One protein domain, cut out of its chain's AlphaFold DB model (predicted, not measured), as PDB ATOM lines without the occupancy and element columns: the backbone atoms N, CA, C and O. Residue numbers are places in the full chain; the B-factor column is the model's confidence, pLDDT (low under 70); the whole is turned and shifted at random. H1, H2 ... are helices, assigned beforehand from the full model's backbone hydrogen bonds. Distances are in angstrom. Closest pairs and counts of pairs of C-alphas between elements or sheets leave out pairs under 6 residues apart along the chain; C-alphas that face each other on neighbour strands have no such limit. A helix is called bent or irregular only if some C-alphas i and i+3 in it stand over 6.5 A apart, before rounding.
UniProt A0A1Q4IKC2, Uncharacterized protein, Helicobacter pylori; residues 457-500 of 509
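AT A GLANCE: This is residues 457 to 500 of the 509 residues of an uncharacterized protein of Helicobacter pylori (UniProt A0A1Q4IKC2). Three helices are joined in a loose C-shaped path: a longer helix, H1, turns a corner at its end into the short helix H2, then a long bare stretch, residues 478 to 491, runs back along one side of the domain and folds round into a third helix, H3, which heads back the same way as H2. The returning stretch, residues 478 to 491, has no named element and makes much of the domain's length, and the helices have few close pairs of C-alphas between them. The printed part has 44 residues with three named helices, in the order H1, H2, H3, and no named strand; the class is all helix. It is compact, with a radius of gyration of the C-alphas of 10.1 A, and its C-alphas span 29 by 20 by 14 A along the three main axes.

HOW THE PARTS SIT: The printed part begins with H1, residues 457 to 470, the longest helix by residues. A tight link of one residue, Asn 471, joins it to H2, residues 472 to 477. H1 and H2 are close but not clearly touching, with 1 pair of C-alphas within 8 A; the closest C-alphas are those of Tyr 468 and Leu 475, 7.2 A apart. Their lines stand about perpendicular, at 75 degrees, and their centres are 15.2 A apart. A long link of 14 residues then joins H2 to H3, residues 492 to 499. H2 and H3 are close but not clearly touching, again with 1 pair of C-alphas within 8 A; the closest are those of Phe 472 and Phe 498, 7.7 A apart. These two helices run the same way at a shallow tilt of 20 degrees, with 14.1 A from centre to centre. H1 and H3 are near each other, with 5 pairs of C-alphas within 10 A and no pair within 8 A. In the backbones of H1 and H2, every pair of O i and N i+4 is within hydrogen-bond range. In H3, 2 of 4 such pairs are within range, while 4 of its 5 pairs of O i and N i+3 are.

IN THESE COORDINATES: H1 begins at C-alpha 457, at (0.694, 22.886, 18.406), and measures 20.0 A from there to C-alpha 470, at (-15.783, 32.807, 12.941). H2 runs from Phe 472 to Glu 477, with C-alpha 477 at (-25.023, 22.989, 10.495). From there the x values rise again along the long link: C-alpha 482 is at (-14.234, 21.395, 18.136) and C-alpha 488 at (-3.379, 30.148, 28.956). H3 begins at C-alpha 492, at (-14.299, 29.022, 28.869), and measures 10.6 A to C-alpha 499, at (-21.131, 23.143, 23.335). None of the three helices is bent or irregular.

THE WHOLE: The two C-alphas farthest apart are those of Glu 477, the last residue of H2, and Asp 488 in the long link, at 29.3 A. The C-alphas of the first and last printed residues, Glu 457 and Val 500, are 26.1 A apart. The outline is only just rounded, with spans of 29 by 20 by 14 A. The printed part runs from residue 457 to residue 500 and has no cut. The link from H2 to H3 is long, and the C-alphas of its residues 478 to 491 lie 5 to 15 A from the mean of the C-alphas. The mean pLDDT of the printed part is 84.0; it is 91 for H1, 90 for H2 and 80 for H3. The model's confidence is low, under 70, at residues 488 to 489 and at residue 500.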
ATOM      1  N   GLU A 457       1.967  23.620  18.372       89.50
ATOM      2  CA  GLU A 457       0.694  22.886  18.406       89.50
ATOM      3  C   GLU A 457      -0.397  23.694  19.121       89.50
ATOM      4  O   GLU A 457      -1.516  23.808  18.628       89.50
ATOM      5  N   ASN A 458      -0.065  24.361  20.231       88.25
ATOM      6  CA  ASN A 458      -1.026  25.205  20.948       88.25
ATOM      7  C   ASN A 458      -1.450  26.423  20.104       88.25
ATOM      8  O   ASN A 458      -2.614  26.826  20.128       88.25
ATOM      9  N   LEU A 459      -0.523  27.003  19.329       90.31
ATOM     10  CA  LEU A 459      -0.826  28.087  18.390       90.31
ATOM     11  C   LEU A 459      -1.741  27.612  17.254       90.31
ATOM     12  O   LEU A 459      -2.654  28.344  16.868       90.31
ATOM     13  N   LEU A 460      -1.535  26.395  16.739       90.94
ATOM     14  CA  LEU A 460      -2.419  25.787  15.740       90.94
ATOM     15  C   LEU A 460      -3.817  25.522  16.308       90.94
ATOM     16  O   LEU A 460      -4.807  25.820  15.643       90.94
ATOM     17  N   GLU A 461      -3.917  25.031  17.543       89.56
ATOM     18  CA  GLU A 461      -5.200  24.848  18.229       89.56
ATOM     19  C   GLU A 461      -5.935  26.172  18.436       89.56
ATOM     20  O   GLU A 461      -7.146  26.254  18.223       89.56
ATOM     21  N   TRP A 462      -5.212  27.230  18.809       88.44
ATOM     22  CA  TRP A 462      -5.802  28.558  18.933       88.44
ATOM     23  C   TRP A 462      -6.294  29.083  17.579       88.44
ATOM     24  O   TRP A 462      -7.426  29.557  17.480       88.44
ATOM     25  N   LEU A 463      -5.496  28.928  16.518       91.56
ATOM     26  CA  LEU A 463      -5.902  29.301  15.162       91.56
ATOM     27  C   LEU A 463      -7.151  28.527  14.713       91.56
ATOM     28  O   LEU A 463      -8.078  29.124  14.165       91.56
ATOM     29  N   ALA A 464      -7.202  27.219  14.979       91.19
ATOM     30  CA  ALA A 464      -8.357  26.379  14.681       91.19
ATOM     31  C   ALA A 464      -9.603  26.826  15.459       91.19
ATOM     32  O   ALA A 464     -10.690  26.894  14.886       91.19
ATOM     33  N   PHE A 465      -9.453  27.195  16.734       90.75
ATOM     34  CA  PHE A 465     -10.542  27.722  17.554       90.75
ATOM     35  C   PHE A 465     -11.087  29.054  17.036       90.75
ATOM     36  O   PHE A 465     -12.302  29.222  16.939       90.75
ATOM     37  N   GLU A 466     -10.216  29.985  16.646       91.19
ATOM     38  CA  GLU A 466     -10.659  31.258  16.068       91.19
ATOM     39  C   GLU A 466     -11.334  31.063  14.708       91.19
ATOM     40  O   GLU A 466     -12.388  31.653  14.454       91.19
ATOM     41  N   ALA A 467     -10.792  30.186  13.857       92.94
ATOM     42  CA  ALA A 467     -11.422  29.826  12.591       92.94
ATOM     43  C   ALA A 467     -12.798  29.174  12.812       92.94
ATOM     44  O   ALA A 467     -13.759  29.521  12.123       92.94
ATOM     45  N   TYR A 468     -12.923  28.282  13.799       91.38
ATOM     46  CA  TYR A 468     -14.193  27.659  14.162       91.38
ATOM     47  C   TYR A 468     -15.211  28.694  14.632       91.38
ATOM     48  O   TYR A 468     -16.327  28.739  14.123       91.38
ATOM     49  N   ALA A 469     -14.816  29.573  15.552       89.69
ATOM     50  CA  ALA A 469     -15.694  30.594  16.105       89.69
ATOM     51  C   ALA A 469     -16.212  31.570  15.035       89.69
ATOM     52  O   ALA A 469     -17.382  31.944  15.066       89.69
ATOM     53  N   GLN A 470     -15.373  31.953  14.064       93.31
ATOM     54  CA  GLN A 470     -15.783  32.807  12.941       93.31
ATOM     55  C   GLN A 470     -16.779  32.122  11.994       93.31
ATOM     56  O   GLN A 470     -17.566  32.800  11.339       93.31
ATOM     57  N   ASN A 471     -16.769  30.789  11.940       93.38
ATOM     58  CA  ASN A 471     -17.594  29.982  11.040       93.38
ATOM     59  C   ASN A 471     -18.618  29.115  11.795       93.38
ATOM     60  O   ASN A 471     -19.136  28.144  11.237       93.38
ATOM     61  N   PHE A 472     -18.919  29.456  13.056       90.00
ATOM     62  CA  PHE A 472     -19.649  28.591  13.986       90.00
ATOM     63  C   PHE A 472     -20.971  28.084  13.413       90.00
ATOM     64  O   PHE A 472     -21.231  26.887  13.446       90.00
ATOM     65  N   GLN A 473     -21.780  28.974  12.832       90.44
ATOM     66  CA  GLN A 473     -23.091  28.612  12.295       90.44
ATOM     67  C   GLN A 473     -22.985  27.548  11.189       90.44
ATOM     68  O   GLN A 473     -23.687  26.542  11.231       90.44
ATOM     69  N   THR A 474     -22.054  27.720  10.246       93.06
ATOM     70  CA  THR A 474     -21.830  26.769   9.148       93.06
ATOM     71  C   THR A 474     -21.266  25.435   9.633       93.06
ATOM     72  O   THR A 474     -21.624  24.387   9.103       93.06
ATOM     73  N   LEU A 475     -20.366  25.451  10.617       90.38
ATOM     74  CA  LEU A 475     -19.769  24.226  11.161       90.38
ATOM     75  C   LEU A 475     -20.770  23.452  12.023       90.38
ATOM     76  O   LEU A 475     -20.843  22.231  11.913       90.38
ATOM     77  N   LYS A 476     -21.605  24.160  12.788       86.94
ATOM     78  CA  LYS A 476     -22.727  23.592  13.540       86.94
ATOM     79  C   LYS A 476     -23.754  22.930  12.623       86.94
ATOM     80  O   LYS A 476     -24.171  21.813  12.897       86.94
ATOM     81  N   GLU A 477     -24.128  23.574  11.514       89.62
ATOM     82  CA  GLU A 477     -25.023  22.989  10.495       89.62
ATOM     83  C   GLU A 477     -24.468  21.697   9.878       89.62
ATOM     84  O   GLU A 477     -25.235  20.852   9.422       89.62
ATOM     85  N   LYS A 478     -23.141  21.533   9.879       87.50
ATOM     86  CA  LYS A 478     -22.437  20.344   9.384       87.50
ATOM     87  C   LYS A 478     -22.100  19.323  10.477       87.50
ATOM     88  O   LYS A 478     -21.377  18.376  10.186       87.50
ATOM     89  N   ASP A 479     -22.584  19.525  11.705       83.12
ATOM     90  CA  ASP A 479     -22.279  18.699  12.887       83.12
ATOM     91  C   ASP A 479     -20.765  18.539  13.147       83.12
ATOM     92  O   ASP A 479     -20.284  17.516  13.630       83.12
ATOM     93  N   ILE A 480     -19.982  19.573  12.810       82.50
ATOM     94  CA  ILE A 480     -18.543  19.608  13.071       82.50
ATOM     95  C   ILE A 480     -18.325  20.168  14.475       82.50
ATOM     96  O   ILE A 480     -18.653  21.322  14.773       82.50
ATOM     97  N   VAL A 481     -17.729  19.350  15.337       81.25
ATOM     98  CA  VAL A 481     -17.362  19.713  16.709       81.25
ATOM     99  C   VAL A 481     -15.911  20.184  16.791       81.25
ATOM    100  O   VAL A 481     -15.082  19.840  15.949       81.25
ATOM    101  N   ILE A 482     -15.597  20.963  17.826       83.50
ATOM    102  CA  ILE A 482     -14.234  21.395  18.136       83.50
ATOM    103  C   ILE A 482     -13.812  20.912  19.522       83.50
ATOM    104  O   ILE A 482     -14.603  20.897  20.465       83.50
ATOM    105  N   VAL A 483     -12.543  20.532  19.642       77.81
ATOM    106  CA  VAL A 483     -11.915  20.159  20.912       77.81
ATOM    107  C   VAL A 483     -11.467  21.419  21.654       77.81
ATOM    108  O   VAL A 483     -11.071  22.404  21.030       77.81
ATOM    109  N   LYS A 484     -11.512  21.393  22.992       79.62
ATOM    110  CA  LYS A 484     -11.001  22.488  23.827       79.62
ATOM    111  C   LYS A 484      -9.524  22.751  23.474       79.62
ATOM    112  O   LYS A 484      -8.721  21.821  23.583       79.62
ATOM    113  N   PRO A 485      -9.165  23.972  23.046       82.31
ATOM    114  CA  PRO A 485      -7.780  24.301  22.729       82.31
ATOM    115  C   PRO A 485      -6.942  24.379  24.013       82.31
ATOM    116  O   PRO A 485      -7.479  24.694  25.071       82.31
ATOM    117  N   ASN A 486      -5.640  24.112  23.937       77.81
ATOM    118  CA  ASN A 486      -4.731  24.093  25.087       77.81
ATOM    119  C   ASN A 486      -3.852  25.361  25.162       77.81
ATOM    120  O   ASN A 486      -2.713  25.354  24.697       77.81
ATOM    121  N   TYR A 487      -4.360  26.454  25.747       75.44
ATOM    122  CA  TYR A 487      -3.588  27.689  25.976       75.44
ATOM    123  C   TYR A 487      -3.946  28.408  27.296       75.44
ATOM    124  O   TYR A 487      -4.946  28.088  27.940       75.44
ATOM    125  N   ASP A 488      -3.122  29.373  27.729       69.56
ATOM    126  CA  ASP A 488      -3.379  30.148  28.956       69.56
ATOM    127  C   ASP A 488      -4.608  31.056  28.786       69.56
ATOM    128  O   ASP A 488      -4.725  31.770  27.794       69.56
ATOM    129  N   ARG A 489      -5.500  31.088  29.784       66.88
ATOM    130  CA  ARG A 489      -6.714  31.935  29.793       66.88
ATOM    131  C   ARG A 489      -7.680  31.679  28.628       66.88
ATOM    132  O   ARG A 489      -8.226  32.628  28.064       66.88
ATOM    133  N   ILE A 490      -7.930  30.413  28.292       70.94
ATOM    134  CA  ILE A 490      -9.053  30.048  27.411       70.94
ATOM    135  C   ILE A 490     -10.324  30.727  27.918       70.94
ATOM    136  O   ILE A 490     -10.671  30.624  29.098       70.94
ATOM    137  N   ASP A 491     -11.032  31.398  27.014       77.75
ATOM    138  CA  ASP A 491     -12.362  31.923  27.296       77.75
ATOM    139  C   ASP A 491     -13.342  30.746  27.401       77.75
ATOM    140  O   ASP A 491     -13.967  30.318  26.426       77.75
ATOM    141  N   GLU A 492     -13.432  30.168  28.603       78.31
ATOM    142  CA  GLU A 492     -14.299  29.022  28.869       78.31
ATOM    143  C   GLU A 492     -15.763  29.340  28.589       78.31
ATOM    144  O   GLU A 492     -16.518  28.452  28.199       78.31
ATOM    145  N   GLN A 493     -16.177  30.592  28.781       79.50
ATOM    146  CA  GLN A 493     -17.543  31.004  28.510       79.50
ATOM    147  C   GLN A 493     -17.820  30.948  27.006       79.50
ATOM    148  O   GLN A 493     -18.827  30.366  26.593       79.50
ATOM    149  N   ARG A 494     -16.902  31.472  26.186       82.19
ATOM    150  CA  ARG A 494     -16.976  31.381  24.723       82.19
ATOM    151  C   ARG A 494     -16.926  29.931  24.253       82.19
ATOM    152  O   ARG A 494     -17.773  29.547  23.455       82.19
ATOM    153  N   PHE A 495     -16.027  29.101  24.783       82.88
ATOM    154  CA  PHE A 495     -15.984  27.676  24.425       82.88
ATOM    155  C   PHE A 495     -17.295  26.958  24.778       82.88
ATOM    156  O   PHE A 495     -17.903  26.325  23.919       82.88
ATOM    157  N   ARG A 496     -17.795  27.120  26.013       81.38
ATOM    158  CA  ARG A 496     -19.065  26.513  26.446       81.38
ATOM    159  C   ARG A 496     -20.251  26.983  25.609       81.38
ATOM    160  O   ARG A 496     -21.152  26.185  25.374       81.38
ATOM    161  N   SER A 497     -20.247  28.226  25.120       81.62
ATOM    162  CA  SER A 497     -21.307  28.728  24.236       81.62
ATOM    163  C   SER A 497     -21.444  27.937  22.927       81.62
ATOM    164  O   SER A 497     -22.527  27.906  22.354       81.62
ATOM    165  N   PHE A 498     -20.385  27.246  22.494       80.69
ATOM    166  CA  PHE A 498     -20.412  26.370  21.322       80.69
ATOM    167  C   PHE A 498     -20.850  24.931  21.638       80.69
ATOM    168  O   PHE A 498     -21.248  24.206  20.732       80.69
ATOM    169  N   CYS A 499     -20.795  24.508  22.906       72.12
ATOM    170  CA  CYS A 499     -21.131  23.143  23.335       72.12
ATOM    171  C   CYS A 499     -22.591  22.980  23.800       72.12
ATOM    172  O   CYS A 499     -23.095  21.859  23.877       72.12
ATOM    173  N   VAL A 500     -23.272  24.073  24.153       57.22
ATOM    174  CA  VAL A 500     -24.652  24.048  24.654       57.22
ATOM    175  C   VAL A 500     -25.613  24.056  23.471       57.22
ATOM    176  O   VAL A 500     -25.932  25.130  22.986       57.22
TER     177      VAL A 500